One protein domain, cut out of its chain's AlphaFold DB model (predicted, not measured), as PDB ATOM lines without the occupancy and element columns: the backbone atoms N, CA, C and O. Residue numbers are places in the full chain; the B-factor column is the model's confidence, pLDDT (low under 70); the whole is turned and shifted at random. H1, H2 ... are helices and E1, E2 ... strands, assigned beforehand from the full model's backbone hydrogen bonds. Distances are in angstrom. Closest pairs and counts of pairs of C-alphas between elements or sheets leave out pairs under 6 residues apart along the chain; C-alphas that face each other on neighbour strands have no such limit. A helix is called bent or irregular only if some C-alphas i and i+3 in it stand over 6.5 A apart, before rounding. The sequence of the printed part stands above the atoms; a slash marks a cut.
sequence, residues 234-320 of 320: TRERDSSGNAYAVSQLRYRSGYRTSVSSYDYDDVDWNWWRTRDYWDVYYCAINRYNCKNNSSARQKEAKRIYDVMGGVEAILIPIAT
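AT A GLANCE: This is residues 234 to 320 of the 320 residues of a protein of Vibrio maritimus (UniProt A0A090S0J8). Helices H2 and H3 pack crosswise at one end, the hairpin E1-E2 lies at the other with short H1 between, and a long loop, residues 247 to 268, swings out from the hairpin and back to H1. The 87 printed residues, under half in named elements, run E1, E2, H1, H2, H3, H4, a mixed class with an antiparallel sheet E1 - E2. The whole is compact, radius of gyration of the C-alphas 13.3 A, spanning 39 by 28 by 22 A.

IN THESE COORDINATES: E1, residues 234 to 237, begins at C-alpha 234 (33.919, -22.692, -8.840); E2 is 243 to 246. H1 is 269 to 272, H2 277 to 285 (12.5 A), H3 295 to 308 (19.9 A). H4, 312 to 315, is irregular, 7.1 A from first to last C-alpha, ending at (40.525, -19.773, -1.322).

HOW THE PARTS SIT: In the hairpin, N 236 and O 244 are within hydrogen-bond range, 2.9 A. The closest C-alphas of E2 and H1, Ala 245 and Asn 270, are 5.7 A apart. H1 and H3 are near each other. H2 and H3 touch, closest C-alphas Ala 284 and Lys 302, 4.5 A, at a steep tilt of 61 degrees, opposite ways. H4 is close but not clearly touching H2: C-alphas 277 and 312, 6.1 A. In H2 and H3 every O i to N i+4 pair is within range; H1 and H4 are too short for one, with 0 of 1 O i to N i+3 pairs each.

THE WHOLE: C-alphas 239 and 258 are farthest apart, 40.3 A. The printed part has no cut; the link E2 to H1 is long. pLDDT is under 70 at 19 residues, among them 308 to 320.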
ATOM      1  N   THR A 234      32.620 -22.230  -8.333       64.06
ATOM      2  CA  THR A 234      33.919 -22.692  -8.840       64.06
ATOM      3  C   THR A 234      34.614 -21.572  -9.613       64.06
ATOM      4  O   THR A 234      33.981 -20.639 -10.116       64.06
ATOM      5  N   ARG A 235      35.947 -21.641  -9.681       71.25
ATOM      6  CA  ARG A 235      36.766 -20.723 -10.477       71.25
ATOM      7  C   ARG A 235      37.149 -21.404 -11.785       71.25
ATOM      8  O   ARG A 235      37.933 -22.345 -11.769       71.25
ATOM      9  N   GLU A 236      36.673 -20.872 -12.899       72.62
ATOM     10  CA  GLU A 236      37.041 -21.333 -14.241       72.62
ATOM     11  C   GLU A 236      37.998 -20.337 -14.898       72.62
ATOM     12  O   GLU A 236      37.906 -19.135 -14.642       72.62
ATOM     13  N   ARG A 237      38.946 -20.823 -15.710       78.25
ATOM     14  CA  ARG A 237      39.845 -19.976 -16.509       78.25
ATOM     15  C   ARG A 237      39.496 -20.103 -17.988       78.25
ATOM     16  O   ARG A 237      39.328 -21.218 -18.467       78.25
ATOM     17  N   ASP A 238      39.414 -18.980 -18.697       79.62
ATOM     18  CA  ASP A 238      39.306 -18.992 -20.159       79.62
ATOM     19  C   ASP A 238      40.664 -19.274 -20.828       79.62
ATOM     20  O   ASP A 238      41.716 -19.300 -20.181       79.62
ATOM     21  N   SER A 239      40.647 -19.459 -22.150       79.06
ATOM     22  CA  SER A 239      41.849 -19.654 -22.974       79.06
ATOM     23  C   SER A 239      42.839 -18.484 -22.917       79.06
ATOM     24  O   SER A 239      43.985 -18.627 -23.330       79.06
ATOM     25  N   SER A 240      42.407 -17.324 -22.422       81.81
ATOM     26  CA  SER A 240      43.225 -16.124 -22.235       81.81
ATOM     27  C   SER A 240      43.763 -15.994 -20.803       81.81
ATOM     28  O   SER A 240      44.439 -15.018 -20.488       81.81
ATOM     29  N   GLY A 241      43.490 -16.973 -19.932       78.38
ATOM     30  CA  GLY A 241      43.935 -17.004 -18.541       78.38
ATOM     31  C   GLY A 241      43.085 -16.167 -17.578       78.38
ATOM     32  O   GLY A 241      43.403 -16.119 -16.384       78.38
ATOM     33  N   ASN A 242      42.000 -15.538 -18.041       79.00
ATOM     34  CA  ASN A 242      41.094 -14.799 -17.168       79.00
ATOM     35  C   ASN A 242      40.276 -15.773 -16.334       79.00
ATOM     36  O   ASN A 242      39.743 -16.754 -16.843       79.00
ATOM     37  N   ALA A 243      40.154 -15.477 -15.044       76.88
ATOM     38  CA  ALA A 243      39.395 -16.302 -14.122       76.88
ATOM     39  C   ALA A 243      38.003 -15.727 -13.837       76.88
ATOM     40  O   ALA A 243      37.882 -14.551 -13.478       76.88
ATOM     41  N   TYR A 244      36.991 -16.588 -13.881       76.69
ATOM     42  CA  TYR A 244      35.596 -16.260 -13.610       76.69
ATOM     43  C   TYR A 244      35.062 -17.105 -12.454       76.69
ATOM     44  O   TYR A 244      35.360 -18.293 -12.355       76.69
ATOM     45  N   ALA A 245      34.286 -16.481 -11.568       77.75
ATOM     46  CA  ALA A 245      33.555 -17.171 -10.509       77.75
ATOM     47  C   ALA A 245      32.172 -17.593 -11.027       77.75
ATOM     48  O   ALA A 245      31.234 -16.789 -11.054       77.75
ATOM     49  N   VAL A 246      32.048 -18.851 -11.439       72.81
ATOM     50  CA  VAL A 246      30.819 -19.398 -12.023       72.81
ATOM     51  C   VAL A 246      30.011 -20.176 -10.987       72.81
ATOM     52  O   VAL A 246      30.532 -20.679  -9.992       72.81
ATOM     53  N   SER A 247      28.701 -20.261 -11.203       69.62
ATOM     54  CA  SER A 247      27.815 -21.135 -10.437       69.62
ATOM     55  C   SER A 247      26.797 -21.747 -11.378       69.62
ATOM     56  O   SER A 247      26.216 -21.036 -12.193       69.62
ATOM     57  N   GLN A 248      26.553 -23.046 -11.229       66.38
ATOM     58  CA  GLN A 248      25.459 -23.743 -11.912       66.38
ATOM     59  C   GLN A 248      24.154 -23.696 -11.098       66.38
ATOM     60  O   GLN A 248      23.165 -24.332 -11.450       66.38
ATOM     61  N   LEU A 249      24.153 -22.960  -9.980       64.75
ATOM     62  CA  LEU A 249      23.055 -22.908  -9.026       64.75
ATOM     63  C   LEU A 249      22.358 -21.554  -9.081       64.75
ATOM     64  O   LEU A 249      22.999 -20.510  -9.197       64.75
ATOM     65  N   ARG A 250      21.030 -21.591  -8.965       67.56
ATOM     66  CA  ARG A 250      20.186 -20.412  -8.768       67.56
ATOM     67  C   ARG A 250      19.797 -20.319  -7.306       67.56
ATOM     68  O   ARG A 250      19.268 -21.271  -6.736       67.56
ATOM     69  N   TYR A 251      20.049 -19.160  -6.715       70.69
ATOM     70  CA  TYR A 251      19.790 -18.917  -5.305       70.69
ATOM     71  C   TYR A 251      18.438 -18.230  -5.142       70.69
ATOM     72  O   TYR A 251      17.988 -17.472  -6.001       70.69
ATOM     73  N   ARG A 252      17.761 -18.509  -4.026       67.81
ATOM     74  CA  ARG A 252      16.475 -17.882  -3.716       67.81
ATOM     75  C   ARG A 252      16.665 -16.378  -3.498       67.81
ATOM     76  O   ARG A 252      17.473 -15.979  -2.659       67.81
ATOM     77  N   SER A 253      15.867 -15.568  -4.189       78.06
ATOM     78  CA  SER A 253      15.805 -14.121  -3.978       78.06
ATOM     79  C   SER A 253      15.137 -13.756  -2.649       78.06
ATOM     80  O   SER A 253      14.298 -14.493  -2.118       78.06
ATOM     81  N   GLY A 254      15.523 -12.618  -2.079       76.88
ATOM     82  CA  GLY A 254      14.969 -12.105  -0.827       76.88
ATOM     83  C   GLY A 254      15.371 -12.901   0.420       76.88
ATOM     84  O   GLY A 254      14.705 -12.814   1.455       76.88
ATOM     85  N   TYR A 255      16.447 -13.691   0.362       76.69
ATOM     86  CA  TYR A 255      16.955 -14.412   1.529       76.69
ATOM     87  C   TYR A 255      17.491 -13.420   2.574       76.69
ATOM     88  O   TYR A 255      18.441 -12.697   2.304       76.69
ATOM     89  N   ARG A 256      16.904 -13.362   3.779       79.00
ATOM     90  CA  ARG A 256      17.351 -12.482   4.885       79.00
ATOM     91  C   ARG A 256      17.682 -11.048   4.432       79.00
ATOM     92  O   ARG A 256      18.802 -10.566   4.610       79.00
ATOM     93  N   THR A 257      16.708 -10.349   3.852       83.56
ATOM     94  CA  THR A 257      16.871  -8.957   3.373       83.56
ATOM     95  C   THR A 257      17.289  -7.965   4.464       83.56
ATOM     96  O   THR A 257      17.843  -6.910   4.163       83.56
ATOM     97  N   SER A 258      17.076  -8.313   5.738       84.06
ATOM     98  CA  SER A 258      17.569  -7.560   6.896       84.06
ATOM     99  C   SER A 258      19.098  -7.557   7.021       84.06
ATOM    100  O   SER A 258      19.658  -6.613   7.575       84.06
ATOM    101  N   VAL A 259      19.781  -8.590   6.514       83.38
ATOM    102  CA  VAL A 259      21.246  -8.714   6.556       83.38
ATOM    103  C   VAL A 259      21.884  -7.972   5.385       83.38
ATOM    104  O   VAL A 259      22.832  -7.204   5.562       83.38
ATOM    105  N   SER A 260      21.344  -8.168   4.182       85.56
ATOM    106  CA  SER A 260      21.769  -7.465   2.978       85.56
ATOM    107  C   SER A 260      20.608  -7.303   2.007       85.56
ATOM    108  O   SER A 260      19.811  -8.218   1.821       85.56
ATOM    109  N   SER A 261      20.547  -6.145   1.348       87.31
ATOM    110  CA  SER A 261      19.590  -5.894   0.266       87.31
ATOM    111  C   SER A 261      20.014  -6.507  -1.072       87.31
ATOM    112  O   SER A 261      19.272  -6.370  -2.031       87.31
ATOM    113  N   TYR A 262      21.209  -7.098  -1.154       85.31
ATOM    114  CA  TYR A 262      21.678  -7.814  -2.340       85.31
ATOM    115  C   TYR A 262      21.257  -9.273  -2.245       85.31
ATOM    116  O   TYR A 262      21.441  -9.898  -1.190       85.31
ATOM    117  N   ASP A 263      20.746  -9.823  -3.341       83.50
ATOM    118  CA  ASP A 263      20.647 -11.266  -3.474       83.50
ATOM    119  C   ASP A 263      22.029 -11.861  -3.755       83.50
ATOM    120  O   ASP A 263      22.980 -11.170  -4.120       83.50
ATOM    121  N   TYR A 264      22.166 -13.166  -3.534       78.31
ATOM    122  CA  TYR A 264      23.441 -13.855  -3.733       78.31
ATOM    123  C   TYR A 264      23.933 -13.766  -5.189       78.31
ATOM    124  O   TYR A 264      25.137 -13.701  -5.437       78.31
ATOM    125  N   ASP A 265      23.007 -13.713  -6.148       80.69
ATOM    126  CA  ASP A 265      23.320 -13.577  -7.572       80.69
ATOM    127  C   ASP A 265      23.743 -12.151  -7.964       80.69
ATOM    128  O   ASP A 265      24.459 -11.996  -8.952       80.69
ATOM    129  N   ASP A 266      23.381 -11.138  -7.169       86.44
ATOM    130  CA  ASP A 266      23.720  -9.728  -7.420       86.44
ATOM    131  C   ASP A 266      25.120  -9.350  -6.914       86.44
ATOM    132  O   ASP A 266      25.608  -8.243  -7.155       86.44
ATOM    133  N   VAL A 267      25.767 -10.243  -6.162       86.44
ATOM    134  CA  VAL A 267      27.120 -10.032  -5.647       86.44
ATOM    135  C   VAL A 267      28.133 -10.132  -6.789       86.44
ATOM    136  O   VAL A 267      28.136 -11.075  -7.578       86.44
ATOM    137  N   ASP A 268      29.067  -9.185  -6.844       88.00
ATOM    138  CA  ASP A 268      30.185  -9.200  -7.790       88.00
ATOM    139  C   ASP A 268      31.281 -10.184  -7.338       88.00
ATOM    140  O   ASP A 268      32.310  -9.829  -6.752       88.00
ATOM    141  N   TRP A 269      31.037 -11.464  -7.610       83.38
ATOM    142  CA  TRP A 269      31.919 -12.571  -7.235       83.38
ATOM    143  C   TRP A 269      33.307 -12.505  -7.879       83.38
ATOM    144  O   TRP A 269      34.275 -13.006  -7.306       83.38
ATOM    145  N   ASN A 270      33.440 -11.861  -9.041       83.31
ATOM    146  CA  ASN A 270      34.730 -11.691  -9.713       83.31
ATOM    147  C   ASN A 270      35.638 -10.697  -8.986       83.31
ATOM    148  O   ASN A 270      36.861 -10.839  -9.028       83.31
ATOM    149  N   TRP A 271      35.059  -9.720  -8.291       85.12
ATOM    150  CA  TRP A 271      35.812  -8.842  -7.410       85.12
ATOM    151  C   TRP A 271      36.161  -9.538  -6.092       85.12
ATOM    152  O   TRP A 271      37.329  -9.560  -5.692       85.12
ATOM    153  N   TRP A 272      35.177 -10.174  -5.451       84.69
ATOM    154  CA  TRP A 272      35.354 -10.806  -4.141       84.69
ATOM    155  C   TRP A 272      36.280 -12.024  -4.147       84.69
ATOM    156  O   TRP A 272      36.979 -12.239  -3.166       84.69
ATOM    157  N   ARG A 273      36.410 -12.754  -5.264       77.25
ATOM    158  CA  ARG A 273      37.382 -13.864  -5.381       77.25
ATOM    159  C   ARG A 273      38.852 -13.447  -5.247       77.25
ATOM    160  O   ARG A 273      39.722 -14.304  -5.182       77.25
ATOM    161  N   THR A 274      39.154 -12.150  -5.331       81.44
ATOM    162  CA  THR A 274      40.522 -11.617  -5.164       81.44
ATOM    163  C   THR A 274      40.830 -11.219  -3.722       81.44
ATOM    164  O   THR A 274      41.910 -10.699  -3.453       81.44
ATOM    165  N   ARG A 275      39.871 -11.424  -2.815       83.12
ATOM    166  CA  ARG A 275      39.917 -11.021  -1.416       83.12
ATOM    167  C   ARG A 275      40.005 -12.251  -0.539       83.12
ATOM    168  O   ARG A 275      39.455 -13.297  -0.879       83.12
ATOM    169  N   ASP A 276      40.701 -12.110   0.575       80.25
ATOM    170  CA  ASP A 276      40.715 -13.151   1.585       80.25
ATOM    171  C   ASP A 276      39.465 -13.079   2.472       80.25
ATOM    172  O   ASP A 276      38.609 -12.191   2.366       80.25
ATOM    173  N   TYR A 277      39.350 -14.069   3.346       78.00
ATOM    174  CA  TYR A 277      38.267 -14.157   4.310       78.00
ATOM    175  C   TYR A 277      38.175 -12.915   5.216       78.00
ATOM    176  O   TYR A 277      37.077 -12.432   5.505       78.00
ATOM    177  N   TRP A 278      39.319 -12.383   5.653       81.44
ATOM    178  CA  TRP A 278      39.380 -11.271   6.597       81.44
ATOM    179  C   TRP A 278      38.922  -9.960   5.961       81.44
ATOM    180  O   TRP A 278      38.165  -9.218   6.585       81.44
ATOM    181  N   ASP A 279      39.283  -9.717   4.704       84.56
ATOM    182  CA  ASP A 279      38.798  -8.598   3.897       84.56
ATOM    183  C   ASP A 279      37.261  -8.595   3.822       84.56
ATOM    184  O   ASP A 279      36.620  -7.552   3.998       84.56
ATOM    185  N   VAL A 280      36.647  -9.766   3.606       86.44
ATOM    186  CA  VAL A 280      35.181  -9.922   3.592       86.44
ATOM    187  C   VAL A 280      34.601  -9.661   4.980       86.44
ATOM    188  O   VAL A 280      33.681  -8.854   5.118       86.44
ATOM    189  N   TYR A 281      35.141 -10.312   6.010       85.56
ATOM    190  CA  TYR A 281      34.667 -10.206   7.390       85.56
ATOM    191  C   TYR A 281      34.698  -8.762   7.904       85.56
ATOM    192  O   TYR A 281      33.685  -8.227   8.368       85.56
ATOM    193  N   TYR A 282      35.844  -8.094   7.772       87.44
ATOM    194  CA  TYR A 282      36.021  -6.732   8.255       87.44
ATOM    195  C   TYR A 282      35.150  -5.738   7.497       87.44
ATOM    196  O   TYR A 282      34.583  -4.845   8.134       87.44
ATOM    197  N   CYS A 283      35.001  -5.901   6.177       90.25
ATOM    198  CA  CYS A 283      34.099  -5.077   5.379       90.25
ATOM    199  C   CYS A 283      32.623  -5.328   5.740       90.25
ATOM    200  O   CYS A 283      31.850  -4.375   5.839       90.25
ATOM    201  N   ALA A 284      32.222  -6.574   6.013       88.69
ATOM    202  CA  ALA A 284      30.854  -6.909   6.418       88.69
ATOM    203  C   ALA A 284      30.467  -6.239   7.748       88.69
ATOM    204  O   ALA A 284      29.373  -5.672   7.865       88.69
ATOM    205  N   ILE A 285      31.378  -6.247   8.727       88.69
ATOM    206  CA  ILE A 285      31.167  -5.631  10.043       88.69
ATOM    207  C   ILE A 285      31.205  -4.109   9.951       88.69
ATOM    208  O   ILE A 285      30.307  -3.435  10.459       88.69
ATOM    209  N   ASN A 286      32.224  -3.555   9.294       87.81
ATOM    210  CA  ASN A 286      32.455  -2.119   9.272       87.81
ATOM    211  C   ASN A 286      32.735  -1.607   7.855       87.81
ATOM    212  O   ASN A 286      33.712  -1.971   7.206       87.81
ATOM    213  N   ARG A 287      31.899  -0.657   7.425       86.75
ATOM    214  CA  ARG A 287      31.980   0.026   6.131       86.75
ATOM    215  C   ARG A 287      33.356   0.628   5.860       86.75
ATOM    216  O   ARG A 287      33.764   0.674   4.704       86.75
ATOM    217  N   TYR A 288      34.033   1.116   6.897       87.62
ATOM    218  CA  TYR A 288      35.336   1.767   6.757       87.62
ATOM    219  C   TYR A 288      36.451   0.803   6.337       87.62
ATOM    220  O   TYR A 288      37.463   1.233   5.796       87.62
ATOM    221  N   ASN A 289      36.238  -0.500   6.526       87.38
ATOM    222  CA  ASN A 289      37.164  -1.539   6.083       87.38
ATOM    223  C   ASN A 289      36.890  -1.981   4.636       87.38
ATOM    224  O   ASN A 289      37.662  -2.736   4.054       87.38
ATOM    225  N   CYS A 290      35.795  -1.517   4.030       87.19
ATOM    226  CA  CYS A 290      35.524  -1.752   2.620       87.19
ATOM    227  C   CYS A 290      36.328  -0.775   1.761       87.19
ATOM    228  O   CYS A 290      36.374   0.424   2.043       87.19
ATOM    229  N   LYS A 291      36.881  -1.252   0.639       82.12
ATOM    230  CA  LYS A 291      37.580  -0.393  -0.328       82.12
ATOM    231  C   LYS A 291      36.718   0.828  -0.693       82.12
ATOM    232  O   LYS A 291      35.553   0.685  -1.075       82.12
ATOM    233  N   ASN A 292      37.303   2.020  -0.575       82.56
ATOM    234  CA  ASN A 292      36.666   3.320  -0.827       82.56
ATOM    235  C   ASN A 292      35.427   3.618   0.042       82.56
ATOM    236  O   ASN A 292      34.565   4.389  -0.378       82.56
ATOM    237  N   ASN A 293      35.295   3.009   1.226       80.06
ATOM    238  CA  ASN A 293      34.133   3.174   2.108       80.06
ATOM    239  C   ASN A 293      32.800   2.916   1.378       80.06
ATOM    240  O   ASN A 293      31.811   3.629   1.583       80.06
ATOM    241  N   SER A 294      32.769   1.930   0.477       86.12
ATOM    242  CA  SER A 294      31.594   1.655  -0.352       86.12
ATOM    243  C   SER A 294      30.492   0.952   0.444       86.12
ATOM    244  O   SER A 294      30.677  -0.151   0.958       86.12
ATOM    245  N   SER A 295      29.314   1.579   0.517       87.00
ATOM    246  CA  SER A 295      28.122   0.981   1.134       87.00
ATOM    247  C   SER A 295      27.592  -0.214   0.336       87.00
ATOM    248  O   SER A 295      27.069  -1.153   0.930       87.00
ATOM    249  N   ALA A 296      27.756  -0.206  -0.990       89.12
ATOM    250  CA  ALA A 296      27.420  -1.338  -1.849       89.12
ATOM    251  C   ALA A 296      28.309  -2.546  -1.523       89.12
ATOM    252  O   ALA A 296      27.794  -3.620  -1.222       89.12
ATOM    253  N   ARG A 297      29.633  -2.341  -1.438       89.88
ATOM    254  CA  ARG A 297      30.575  -3.413  -1.079       89.88
ATOM    255  C   ARG A 297      30.329  -3.944   0.327       89.88
ATOM    256  O   ARG A 297      30.363  -5.148   0.519       89.88
ATOM    257  N   GLN A 298      29.986  -3.090   1.289       91.06
ATOM    258  CA  GLN A 298      29.600  -3.576   2.615       91.06
ATOM    259  C   GLN A 298      28.385  -4.514   2.554       91.06
ATOM    260  O   GLN A 298      28.357  -5.537   3.235       91.06
ATOM    261  N   LYS A 299      27.362  -4.179   1.762       90.38
ATOM    262  CA  LYS A 299      26.166  -5.020   1.632       90.38
ATOM    263  C   LYS A 299      26.471  -6.340   0.924       90.38
ATOM    264  O   LYS A 299      25.974  -7.378   1.359       90.38
ATOM    265  N   GLU A 300      27.307  -6.324  -0.108       90.06
ATOM    266  CA  GLU A 300      27.812  -7.550  -0.736       90.06
ATOM    267  C   GLU A 300      28.588  -8.405   0.277       90.06
ATOM    268  O   GLU A 300      28.276  -9.578   0.449       90.06
ATOM    269  N   ALA A 301      29.513  -7.809   1.036       88.62
ATOM    270  CA  ALA A 301      30.296  -8.498   2.063       88.62
ATOM    271  C   ALA A 301      29.409  -9.149   3.131       88.62
ATOM    272  O   ALA A 301      29.620 -10.303   3.494       88.62
ATOM    273  N   LYS A 302      28.369  -8.440   3.594       87.94
ATOM    274  CA  LYS A 302      27.369  -8.987   4.523       87.94
ATOM    275  C   LYS A 302      26.639 -10.195   3.941       87.94
ATOM    276  O   LYS A 302      26.411 -11.157   4.666       87.94
ATOM    277  N   ARG A 303      26.292 -10.159   2.647       86.19
ATOM    278  CA  ARG A 303      25.670 -11.299   1.959       86.19
ATOM    279  C   ARG A 303      26.621 -12.492   1.890       86.19
ATOM    280  O   ARG A 303      26.206 -13.603   2.204       86.19
ATOM    281  N   ILE A 304      27.873 -12.263   1.498       82.88
ATOM    282  CA  ILE A 304      28.896 -13.314   1.399       82.88
ATOM    283  C   ILE A 304      29.116 -13.958   2.767       82.88
ATOM    284  O   ILE A 304      29.065 -15.177   2.888       82.88
ATOM    285  N   TYR A 305      29.290 -13.141   3.806       81.75
ATOM    286  CA  TYR A 305      29.550 -13.613   5.161       81.75
ATOM    287  C   TYR A 305      28.386 -14.429   5.752       81.75
ATOM    288  O   TYR A 305      28.623 -15.464   6.370       81.75
ATOM    289  N   ASP A 306      27.136 -14.005   5.527       78.31
ATOM    290  CA  ASP A 306      25.932 -14.707   6.010       78.31
ATOM    291  C   ASP A 306      25.702 -16.057   5.318       78.31
ATOM    292  O   ASP A 306      25.217 -16.989   5.951       78.31
ATOM    293  N   VAL A 307      26.060 -16.184   4.034       72.12
ATOM    294  CA  VAL A 307      25.889 -17.446   3.293       72.12
ATOM    295  C   VAL A 307      27.060 -18.403   3.511       72.12
ATOM    296  O   VAL A 307      26.844 -19.608   3.602       72.12
ATOM    297  N   MET A 308      28.284 -17.886   3.621       66.25
ATOM    298  CA  MET A 308      29.501 -18.701   3.702       66.25
ATOM    299  C   MET A 308      29.985 -18.970   5.134       66.25
ATOM    300  O   MET A 308      31.039 -19.573   5.307       66.25
ATOM    301  N   GLY A 309      29.248 -18.550   6.168       58.00
ATOM    302  CA  GLY A 309      29.349 -19.134   7.515       58.00
ATOM    303  C   GLY A 309      30.715 -19.043   8.207       58.00
ATOM    304  O   GLY A 309      31.089 -19.894   9.010       58.00
ATOM    305  N   GLY A 310      31.534 -18.040   7.897       51.00
ATOM    306  CA  GLY A 310      32.871 -17.988   8.489       51.00
ATOM    307  C   GLY A 310      33.830 -19.080   7.991       51.00
ATOM    308  O   GLY A 310      34.856 -19.310   8.625       51.00
ATOM    309  N   VAL A 311      33.494 -19.790   6.912       45.94
ATOM    310  CA  VAL A 311      34.319 -20.866   6.367       45.94
ATOM    311  C   VAL A 311      35.469 -20.235   5.569       45.94
ATOM    312  O   VAL A 311      35.240 -19.534   4.587       45.94
ATOM    313  N   GLU A 312      36.719 -20.520   5.953       44.72
ATOM    314  CA  GLU A 312      37.957 -20.129   5.237       44.72
ATOM    315  C   GLU A 312      38.044 -20.664   3.786       44.72
ATOM    316  O   GLU A 312      38.998 -20.390   3.064       44.72
ATOM    317  N   ALA A 313      37.042 -21.411   3.313       42.44
ATOM    318  CA  ALA A 313      37.063 -22.153   2.054       42.44
ATOM    319  C   ALA A 313      36.918 -21.297   0.778       42.44
ATOM    320  O   ALA A 313      36.821 -21.860  -0.309       42.44
ATOM    321  N   ILE A 314      36.929 -19.959   0.858       40.66
ATOM    322  CA  ILE A 314      36.869 -19.107  -0.349       40.66
ATOM    323  C   ILE A 314      38.168 -19.170  -1.165       40.66
ATOM    324  O   ILE A 314      38.174 -18.832  -2.348       40.66
ATOM    325  N   LEU A 315      39.267 -19.659  -0.597       40.16
ATOM    326  CA  LEU A 315      40.525 -19.773  -1.322       40.16
ATOM    327  C   LEU A 315      41.134 -21.149  -1.089       40.16
ATOM    328  O   LEU A 315      42.129 -21.283  -0.390       40.16
ATOM    329  N   ILE A 316      40.564 -22.176  -1.721       31.00
ATOM    330  CA  ILE A 316      41.416 -23.279  -2.165       31.00
ATOM    331  C   ILE A 316      42.172 -22.725  -3.379       31.00
ATOM    332  O   ILE A 316      41.554 -22.525  -4.434       31.00
ATOM    333  N   PRO A 317      43.474 -22.396  -3.274       26.06
ATOM    334  CA  PRO A 317      44.280 -22.275  -4.469       26.06
ATOM    335  C   PRO A 317      44.178 -23.628  -5.170       26.06
ATOM    336  O   PRO A 317      44.516 -24.658  -4.594       26.06
ATOM    337  N   ILE A 318      43.673 -23.632  -6.403       26.05
ATOM    338  CA  ILE A 318      43.979 -24.726  -7.319       26.05
ATOM    339  C   ILE A 318      45.504 -24.762  -7.342       26.05
ATOM    340  O   ILE A 318      46.128 -23.786  -7.775       26.05
ATOM    341  N   ALA A 319      46.064 -25.819  -6.754       24.02
ATOM    342  CA  ALA A 319      47.464 -26.150  -6.880       24.02
ATOM    343  C   ALA A 319      47.817 -26.069  -8.369       24.02
ATOM    344  O   ALA A 319      47.084 -26.588  -9.214       24.02
ATOM    345  N   THR A 320      48.858 -25.297  -8.668       27.86
ATOM    346  CA  THR A 320      49.560 -25.367  -9.950       27.86
ATOM    347  C   THR A 320      50.072 -26.769 -10.181       27.86
ATOM    348  O   THR A 320      50.597 -27.326  -9.189       27.86
TER     349      THR A 320